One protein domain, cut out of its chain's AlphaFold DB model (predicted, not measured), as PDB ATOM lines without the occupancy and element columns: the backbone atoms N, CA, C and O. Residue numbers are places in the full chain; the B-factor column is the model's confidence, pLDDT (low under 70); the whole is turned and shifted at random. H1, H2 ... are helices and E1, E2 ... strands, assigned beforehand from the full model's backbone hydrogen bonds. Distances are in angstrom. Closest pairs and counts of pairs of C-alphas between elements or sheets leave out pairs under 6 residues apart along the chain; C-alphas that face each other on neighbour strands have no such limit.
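Overview. This is residues 4 to 72 of the 263 residues of the protein "Peptidyl-prolyl cis-trans isomerase" of Symbiodinium microadriaticum (UniProt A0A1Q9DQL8). A small three-stranded sheet stands at one end of this domain, and the long helix H3 runs away from it, with the shorter helices H1, H2 and H4 gathered beside H3. The printed part has 69 residues, with four named helices and three named strands in the order E1, H1, H2, E2, H3, H4, E3. The sheet runs E2, E1, E3, all antiparallel, and the class is mixed, helices and strands. The whole is compact, with a radius of gyration of the C-alphas of 11.2 A and spans of 31 by 25 by 20 A.

Arrangement. Start at E1, residues 4 to 8, the inner strand between the edge strands E2, residues 34 to 36, and E3, residues 66 to 71. Look for N 7 and O 35 of E1 and E2, and N 6 and O 68 of E1 and E3, each pair 2.9 A apart and within hydrogen-bond range. Next, H1, residues 11 to 20, touches H2, residues 26 to 30; their closest C-alphas, Ser 18 and Gln 27, are 4.6 A apart. H3, residues 37 to 51, is on the sheet but only grazes it, with residues 37 to 42. H4, residues 57 to 60, only just touches H3, at residues 40 to 44 alone, with 3 pairs of C-alphas within 8 A, the closest Val 44 and Leu 57 at 7.1 A. E2, H3, H4 and E3 form a split strand-helix-strand unit, two strands running the same way with E1 between them, and its crossover is right-handed. Every O i to N i+4 pair is within hydrogen-bond range in H1, H2 and H3; H4 is too short for one.

Along the chain. Find C-alpha 4 at (179.675, 238.497, 156.075); E1 runs 13.2 A from there, and H1 spans 13.0 A. H3 covers 21.1 A from C-alpha 37 at (184.585, 243.539, 156.064), and E3 covers 14.2 A, ending at C-alpha 71 at (175.905, 233.759, 156.059).

Size, cuts and confidence. The C-alphas of Gly 52 and Glu 71 are the farthest apart, 32.7 A. The printed part has no cut, its links between elements are tight, and pLDDT is under 70 at residues 70 to 72.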
ATOM      1  N   ARG A   4     178.389 238.038 155.542       79.94
ATOM      2  CA  ARG A   4     179.675 238.497 156.075       79.94
ATOM      3  C   ARG A   4     180.745 238.170 155.048       79.94
ATOM      4  O   ARG A   4     180.874 237.023 154.613       79.94
ATOM      5  N   VAL A   5     181.467 239.190 154.605       83.88
ATOM      6  CA  VAL A   5     182.507 239.046 153.585       83.88
ATOM      7  C   VAL A   5     183.843 239.096 154.293       83.88
ATOM      8  O   VAL A   5     184.217 240.140 154.814       83.88
ATOM      9  N   PHE A   6     184.573 237.987 154.286       88.81
ATOM     10  CA  PHE A   6     185.921 237.952 154.830       88.81
ATOM     11  C   PHE A   6     186.917 238.305 153.736       88.81
ATOM     12  O   PHE A   6     186.900 237.729 152.644       88.81
ATOM     13  N   VAL A   7     187.782 239.266 154.026       91.69
ATOM     14  CA  VAL A   7     188.803 239.760 153.103       91.69
ATOM     15  C   VAL A   7     190.188 239.537 153.688       91.69
ATOM     16  O   VAL A   7     190.378 239.645 154.901       91.69
ATOM     17  N   SER A   8     191.164 239.241 152.833       93.62
ATOM     18  CA  SER A   8     192.561 239.245 153.255       93.62
ATOM     19  C   SER A   8     192.982 240.651 153.667       93.62
ATOM     20  O   SER A   8     192.424 241.655 153.206       93.62
ATOM     21  N   LEU A   9     193.976 240.710 154.550       92.75
ATOM     22  CA  LEU A   9     194.515 241.948 155.104       92.75
ATOM     23  C   LEU A   9     195.871 242.286 154.452       92.75
ATOM     24  O   LEU A   9     196.881 241.680 154.829       92.75
ATOM     25  N   PRO A  10     195.922 243.241 153.500       92.81
ATOM     26  CA  PRO A  10     197.158 243.789 152.957       92.81
ATOM     27  C   PRO A  10     198.009 244.444 154.044       92.81
ATOM     28  O   PRO A  10     197.487 244.922 155.054       92.81
ATOM     29  N   ASP A  11     199.315 244.544 153.800       92.31
ATOM     30  CA  ASP A  11     200.276 245.131 154.744       92.31
ATOM     31  C   ASP A  11     199.879 246.545 155.197       92.31
ATOM     32  O   ASP A  11     200.063 246.904 156.361       92.31
ATOM     33  N   GLU A  12     199.305 247.346 154.296       92.06
ATOM     34  CA  GLU A  12     198.869 248.712 154.596       92.06
ATOM     35  C   GLU A  12     197.698 248.736 155.588       92.06
ATOM     36  O   GLU A  12     197.727 249.485 156.567       92.06
ATOM     37  N   LEU A  13     196.716 247.848 155.407       93.50
ATOM     38  CA  LEU A  13     195.608 247.689 156.343       93.50
ATOM     39  C   LEU A  13     196.079 247.113 157.684       93.50
ATOM     40  O   LEU A  13     195.683 247.621 158.731       93.50
ATOM     41  N   ARG A  14     196.967 246.108 157.683       93.94
ATOM     42  CA  ARG A  14     197.549 245.555 158.923       93.94
ATOM     43  C   ARG A  14     198.302 246.615 159.711       93.94
ATOM     44  O   ARG A  14     198.184 246.688 160.935       93.94
ATOM     45  N   ARG A  15     199.065 247.462 159.020       93.38
ATOM     46  CA  ARG A  15     199.786 248.570 159.644       93.38
ATOM     47  C   ARG A  15     198.823 249.568 160.274       93.38
ATOM     48  O   ARG A  15     199.007 249.908 161.438       93.38
ATOM     49  N   PHE A  16     197.776 249.960 159.549       94.31
ATOM     50  CA  PHE A  16     196.739 250.829 160.096       94.31
ATOM     51  C   PHE A  16     196.105 250.212 161.351       94.31
ATOM     52  O   PHE A  16     196.081 250.853 162.395       94.31
ATOM     53  N   LEU A  17     195.655 248.956 161.287       93.69
ATOM     54  CA  LEU A  17     194.996 248.269 162.405       93.69
ATOM     55  C   LEU A  17     195.895 248.108 163.643       93.69
ATOM     56  O   LEU A  17     195.403 248.193 164.766       93.69
ATOM     57  N   SER A  18     197.199 247.891 163.450       92.81
ATOM     58  CA  SER A  18     198.151 247.644 164.543       92.81
ATOM     59  C   SER A  18     198.792 248.902 165.134       92.81
ATOM     60  O   SER A  18     199.208 248.870 166.293       92.81
ATOM     61  N   GLN A  19     198.925 249.985 164.361       91.12
ATOM     62  CA  GLN A  19     199.714 251.164 164.756       91.12
ATOM     63  C   GLN A  19     198.895 252.454 164.836       91.12
ATOM     64  O   GLN A  19     199.164 253.279 165.708       91.12
ATOM     65  N   ASP A  20     197.917 252.634 163.947       91.75
ATOM     66  CA  ASP A  20     197.221 253.913 163.766       91.75
ATOM     67  C   ASP A  20     195.761 253.866 164.251       91.75
ATOM     68  O   ASP A  20     195.186 254.882 164.653       91.75
ATOM     69  N   CYS A  21     195.135 252.689 164.227       90.88
ATOM     70  CA  CYS A  21     193.758 252.494 164.644       90.88
ATOM     71  C   CYS A  21     193.652 252.537 166.174       90.88
ATOM     72  O   CYS A  21     194.322 251.789 166.881       90.88
ATOM     73  N   VAL A  22     192.778 253.402 166.691       92.56
ATOM     74  CA  VAL A  22     192.537 253.560 168.137       92.56
ATOM     75  C   VAL A  22     191.281 252.813 168.598       92.56
ATOM     76  O   VAL A  22     190.953 252.823 169.782       92.56
ATOM     77  N   ALA A  23     190.579 252.161 167.665       89.94
ATOM     78  CA  ALA A  23     189.379 251.396 167.956       89.94
ATOM     79  C   ALA A  23     189.719 250.118 168.738       89.94
ATOM     80  O   ALA A  23     190.708 249.431 168.471       89.94
ATOM     81  N   GLU A  24     188.874 249.793 169.715       88.00
ATOM     82  CA  GLU A  24     189.048 248.609 170.550       88.00
ATOM     83  C   GLU A  24     188.944 247.332 169.701       88.00
ATOM     84  O   GLU A  24     188.014 247.175 168.908       88.00
ATOM     85  N   GLY A  25     189.913 246.425 169.858       85.38
ATOM     86  CA  GLY A  25     189.984 245.170 169.102       85.38
ATOM     87  C   GLY A  25     190.714 245.253 167.755       85.38
ATOM     88  O   GLY A  25     190.992 244.208 167.172       85.38
ATOM     89  N   ALA A  26     191.110 246.444 167.286       90.00
ATOM     90  CA  ALA A  26     191.793 246.599 165.994       90.00
ATOM     91  C   ALA A  26     193.116 245.823 165.907       90.00
ATOM     92  O   ALA A  26     193.384 245.156 164.911       90.00
ATOM     93  N   GLN A  27     193.913 245.848 166.979       88.44
ATOM     94  CA  GLN A  27     195.194 245.147 167.013       88.44
ATOM     95  C   GLN A  27     195.033 243.622 166.958       88.44
ATOM     96  O   GLN A  27     195.849 242.963 166.331       88.44
ATOM     97  N   ALA A  28     193.965 243.072 167.549       86.56
ATOM     98  CA  ALA A  28     193.685 241.639 167.469       86.56
ATOM     99  C   ALA A  28     193.354 241.215 166.030       86.56
ATOM    100  O   ALA A  28     193.864 240.204 165.561       86.56
ATOM    101  N   LEU A  29     192.580 242.027 165.297       87.88
ATOM    102  CA  LEU A  29     192.308 241.783 163.878       87.88
ATOM    103  C   LEU A  29     193.563 241.879 162.998       87.88
ATOM    104  O   LEU A  29     193.623 241.226 161.963       87.88
ATOM    105  N   ALA A  30     194.557 242.690 163.372       89.06
ATOM    106  CA  ALA A  30     195.766 242.878 162.568       89.06
ATOM    107  C   ALA A  30     196.618 241.600 162.438       89.06
ATOM    108  O   ALA A  30     197.365 241.472 161.462       89.06
ATOM    109  N   ASP A  31     196.496 240.679 163.397       86.69
ATOM    110  CA  ASP A  31     197.229 239.411 163.444       86.69
ATOM    111  C   ASP A  31     196.501 238.269 162.706       86.69
ATOM    112  O   ASP A  31     197.112 237.245 162.402       86.69
ATOM    113  N   GLU A  32     195.226 238.452 162.351       88.88
ATOM    114  CA  GLU A  32     194.417 237.445 161.656       88.88
ATOM    115  C   GLU A  32     194.797 237.319 160.172       88.88
ATOM    116  O   GLU A  32     195.347 238.236 159.561       88.88
ATOM    117  N   GLU A  33     194.515 236.177 159.543       85.00
ATOM    118  CA  GLU A  33     194.768 235.979 158.104       85.00
ATOM    119  C   GLU A  33     193.742 236.732 157.234       85.00
ATOM    120  O   GLU A  33     194.095 237.331 156.212       85.00
ATOM    121  N   ALA A  34     192.491 236.769 157.697       90.19
ATOM    122  CA  ALA A  34     191.375 237.464 157.077       90.19
ATOM    123  C   ALA A  34     190.499 238.134 158.142       90.19
ATOM    124  O   ALA A  34     190.431 237.680 159.282       90.19
ATOM    125  N   ALA A  35     189.793 239.191 157.753       89.94
ATOM    126  CA  ALA A  35     188.856 239.892 158.622       89.94
ATOM    127  C   ALA A  35     187.501 240.064 157.948       89.94
ATOM    128  O   ALA A  35     187.419 240.214 156.728       89.94
ATOM    129  N   ASP A  36     186.450 240.093 158.760       89.88
ATOM    130  CA  ASP A  36     185.123 240.483 158.301       89.88
ATOM    131  C   ASP A  36     185.116 241.958 157.880       89.88
ATOM    132  O   ASP A  36     185.520 242.848 158.634       89.88
ATOM    133  N   LEU A  37     184.648 242.218 156.663       89.25
ATOM    134  CA  LEU A  37     184.585 243.539 156.064       89.25
ATOM    135  C   LEU A  37     183.725 244.506 156.886       89.25
ATOM    136  O   LEU A  37     184.114 245.664 157.044       89.25
ATOM    137  N   ASP A  38     182.603 244.045 157.442       88.06
ATOM    138  CA  ASP A  38     181.718 244.897 158.246       88.06
ATOM    139  C   ASP A  38     182.388 245.307 159.566       88.06
ATOM    140  O   ASP A  38     182.269 246.452 160.008       88.06
ATOM    141  N   GLU A  39     183.184 244.410 160.150       89.62
ATOM    142  CA  GLU A  39     183.989 244.703 161.335       89.62
ATOM    143  C   GLU A  39     185.088 245.733 161.033       89.62
ATOM    144  O   GLU A  39     185.316 246.654 161.820       89.62
ATOM    145  N   LEU A  40     185.726 245.652 159.861       91.75
ATOM    146  CA  LEU A  40     186.694 246.660 159.418       91.75
ATOM    147  C   LEU A  40     186.044 248.042 159.245       91.75
ATOM    148  O   LEU A  40     186.626 249.048 159.665       91.75
ATOM    149  N   TYR A  41     184.835 248.105 158.677       91.00
ATOM    150  CA  TYR A  41     184.064 249.351 158.608       91.00
ATOM    151  C   TYR A  41     183.749 249.885 160.007       91.00
ATOM    152  O   TYR A  41     184.007 251.060 160.277       91.00
ATOM    153  N   ARG A  42     183.293 249.020 160.922       92.19
ATOM    154  CA  ARG A  42     183.007 249.381 162.319       92.19
ATOM    155  C   ARG A  42     184.233 249.976 163.018       92.19
ATOM    156  O   ARG A  42     184.114 250.993 163.703       92.19
ATOM    157  N   LEU A  43     185.415 249.382 162.841       92.69
ATOM    158  CA  LEU A  43     186.665 249.879 163.430       92.69
ATOM    159  C   LEU A  43     187.083 251.232 162.845       92.69
ATOM    160  O   LEU A  43     187.497 252.124 163.586       92.69
ATOM    161  N   VAL A  44     186.949 251.417 161.529       92.44
ATOM    162  CA  VAL A  44     187.241 252.699 160.872       92.44
ATOM    163  C   VAL A  44     186.295 253.800 161.352       92.44
ATOM    164  O   VAL A  44     186.749 254.908 161.643       92.44
ATOM    165  N   GLU A  45     185.005 253.502 161.496       90.88
ATOM    166  CA  GLU A  45     184.022 254.441 162.042       90.88
ATOM    167  C   GLU A  45     184.331 254.814 163.495       90.88
ATOM    168  O   GLU A  45     184.289 255.991 163.856       90.88
ATOM    169  N   GLN A  46     184.709 253.838 164.325       91.25
ATOM    170  CA  GLN A  46     185.119 254.091 165.707       91.25
ATOM    171  C   GLN A  46     186.393 254.932 165.797       91.25
ATOM    172  O   GLN A  46     186.434 255.880 166.581       91.25
ATOM    173  N   HIS A  47     187.407 254.638 164.977       93.06
ATOM    174  CA  HIS A  47     188.608 255.464 164.891       93.06
ATOM    175  C   HIS A  47     188.239 256.903 164.511       93.06
ATOM    176  O   HIS A  47     188.637 257.839 165.204       93.06
ATOM    177  N   ALA A  48     187.426 257.088 163.466       91.75
ATOM    178  CA  ALA A  48     187.005 258.410 163.011       91.75
ATOM    179  C   ALA A  48     186.213 259.175 164.084       91.75
ATOM    180  O   ALA A  48     186.411 260.378 164.252       91.75
ATOM    181  N   ALA A  49     185.364 258.489 164.854       90.25
ATOM    182  CA  ALA A  49     184.630 259.087 165.966       90.25
ATOM    183  C   ALA A  49     185.548 259.549 167.115       90.25
ATOM    184  O   ALA A  49     185.232 260.525 167.795       90.25
ATOM    185  N   GLN A  50     186.677 258.870 167.330       91.94
ATOM    186  CA  GLN A  50     187.617 259.170 168.415       91.94
ATOM    187  C   GLN A  50     188.683 260.204 168.029       91.94
ATOM    188  O   GLN A  50     189.066 261.024 168.862       91.94
ATOM    189  N   THR A  51     189.168 260.187 166.785       91.88
ATOM    190  CA  THR A  51     190.273 261.050 166.325       91.88
ATOM    191  C   THR A  51     189.810 262.218 165.459       91.88
ATOM    192  O   THR A  51     190.552 263.182 165.277       91.88
ATOM    193  N   GLY A  52     188.602 262.135 164.891       87.12
ATOM    194  CA  GLY A  52     188.126 263.037 163.843       87.12
ATOM    195  C   GLY A  52     188.801 262.820 162.482       87.12
ATOM    196  O   GLY A  52     188.490 263.542 161.534       87.12
ATOM    197  N   ALA A  53     189.716 261.851 162.358       85.94
ATOM    198  CA  ALA A  53     190.405 261.549 161.111       85.94
ATOM    199  C   ALA A  53     189.546 260.638 160.226       85.94
ATOM    200  O   ALA A  53     189.067 259.589 160.651       85.94
ATOM    201  N   THR A  54     189.352 261.033 158.968       87.00
ATOM    202  CA  THR A  54     188.646 260.203 157.988       87.00
ATOM    203  C   THR A  54     189.619 259.222 157.349       87.00
ATOM    204  O   THR A  54     190.590 259.637 156.718       87.00
ATOM    205  N   VAL A  55     189.330 257.929 157.468       90.31
ATOM    206  CA  VAL A  55     190.110 256.859 156.842       90.31
ATOM    207  C   VAL A  55     189.320 256.291 155.673       90.31
ATOM    208  O   VAL A  55     188.145 255.943 155.800       90.31
ATOM    209  N   LYS A  56     189.958 256.200 154.510       91.25
ATOM    210  CA  LYS A  56     189.354 255.607 153.319       91.25
ATOM    211  C   LYS A  56     189.646 254.112 153.286       91.25
ATOM    212  O   LYS A  56     190.621 253.679 152.683       91.25
ATOM    213  N   LEU A  57     188.772 253.322 153.907       90.19
ATOM    214  CA  LEU A  57     188.958 251.870 154.015       90.19
ATOM    215  C   LEU A  57     189.169 251.181 152.651       90.19
ATOM    216  O   LEU A  57     189.989 250.280 152.547       90.19
ATOM    217  N   HIS A  58     188.502 251.640 151.588       88.44
ATOM    218  CA  HIS A  58     188.681 251.086 150.240       88.44
ATOM    219  C   HIS A  58     190.100 251.260 149.667       88.44
ATOM    220  O   HIS A  58     190.501 250.457 148.833       88.44
ATOM    221  N   GLU A  59     190.845 252.294 150.084       90.06
ATOM    222  CA  GLU A  59     192.251 252.475 149.692       90.06
ATOM    223  C   GLU A  59     193.137 251.481 150.457       90.06
ATOM    224  O   GLU A  59     193.978 250.832 149.850       90.06
ATOM    225  N   LEU A  60     192.875 251.275 151.756       90.56
ATOM    226  CA  LEU A  60     193.593 250.291 152.581       90.56
ATOM    227  C   LEU A  60     193.325 248.837 152.160       90.56
ATOM    228  O   LEU A  60     194.180 247.974 152.325       90.56
ATOM    229  N   LEU A  61     192.137 248.569 151.613       90.62
ATOM    230  CA  LEU A  61     191.747 247.272 151.053       90.62
ATOM    231  C   LEU A  61     192.267 247.050 149.623       90.62
ATOM    232  O   LEU A  61     191.935 246.043 148.993       90.62
ATOM    233  N   ALA A  62     193.048 247.976 149.057       89.50
ATOM    234  CA  ALA A  62     193.612 247.787 147.729       89.50
ATOM    235  C   ALA A  62     194.540 246.558 147.717       89.50
ATOM    236  O   ALA A  62     195.544 246.504 148.422       89.50
ATOM    237  N   GLY A  63     194.197 245.563 146.896       83.62
ATOM    238  CA  GLY A  63     194.916 244.286 146.841       83.62
ATOM    239  C   GLY A  63     194.396 243.215 147.804       83.62
ATOM    240  O   GLY A  63     194.941 242.116 147.805       83.62
ATOM    241  N   SER A  64     193.342 243.492 148.579       88.38
ATOM    242  CA  SER A  64     192.608 242.459 149.314       88.38
ATOM    243  C   SER A  64     191.880 241.512 148.360       88.38
ATOM    244  O   SER A  64     191.260 241.934 147.382       88.38
ATOM    245  N   GLU A  65     191.884 240.230 148.701       87.94
ATOM    246  CA  GLU A  65     191.081 239.193 148.057       87.94
ATOM    247  C   GLU A  65     189.935 238.793 148.989       87.94
ATOM    248  O   GLU A  65     190.082 238.808 150.211       87.94
ATOM    249  N   VAL A  66     188.778 238.444 148.422       86.75
ATOM    250  CA  VAL A  66     187.682 237.854 149.203       86.75
ATOM    251  C   VAL A  66     188.059 236.409 149.505       86.75
ATOM    252  O   VAL A  66     188.138 235.598 148.585       86.75
ATOM    253  N   ILE A  67     188.294 236.118 150.781       83.62
ATOM    254  CA  ILE A  67     188.720 234.802 151.267       83.62
ATOM    255  C   ILE A  67     187.509 233.913 151.524       83.62
ATOM    256  O   ILE A  67     187.537 232.734 151.186       83.62
ATOM    257  N   ASP A  68     186.427 234.484 152.060       77.56
ATOM    258  CA  ASP A  68     185.206 233.735 152.339       77.56
ATOM    259  C   ASP A  68     183.955 234.628 152.302       77.56
ATOM    260  O   ASP A  68     184.023 235.858 152.410       77.56
ATOM    261  N   ARG A  69     182.790 234.002 152.137       76.88
ATOM    262  CA  ARG A  69     181.472 234.622 152.284       76.88
ATOM    263  C   ARG A  69     180.610 233.728 153.166       76.88
ATOM    264  O   ARG A  69     180.027 232.761 152.678       76.88
ATOM    265  N   CYS A  70     180.477 234.098 154.433       64.31
ATOM    266  CA  CYS A  70     179.622 233.388 155.379       64.31
ATOM    267  C   CYS A  70     178.249 234.055 155.478       64.31
ATOM    268  O   CYS A  70     178.128 235.279 155.463       64.31
ATOM    269  N   GLU A  71     177.196 233.251 155.590       65.19
ATOM    270  CA  GLU A  71     175.905 233.759 156.059       65.19
ATOM    271  C   GLU A  71     176.010 234.078 157.555       65.19
ATOM    272  O   GLU A  71     176.716 233.379 158.287       65.19
ATOM    273  N   ASP A  72     175.325 235.127 158.015       62.94
ATOM    274  CA  ASP A  72     175.197 235.373 159.451       62.94
ATOM    275  C   ASP A  72     174.576 234.145 160.141       62.94
ATOM    276  O   ASP A  72     173.581 233.609 159.633       62.94
TER     277      ASP A  72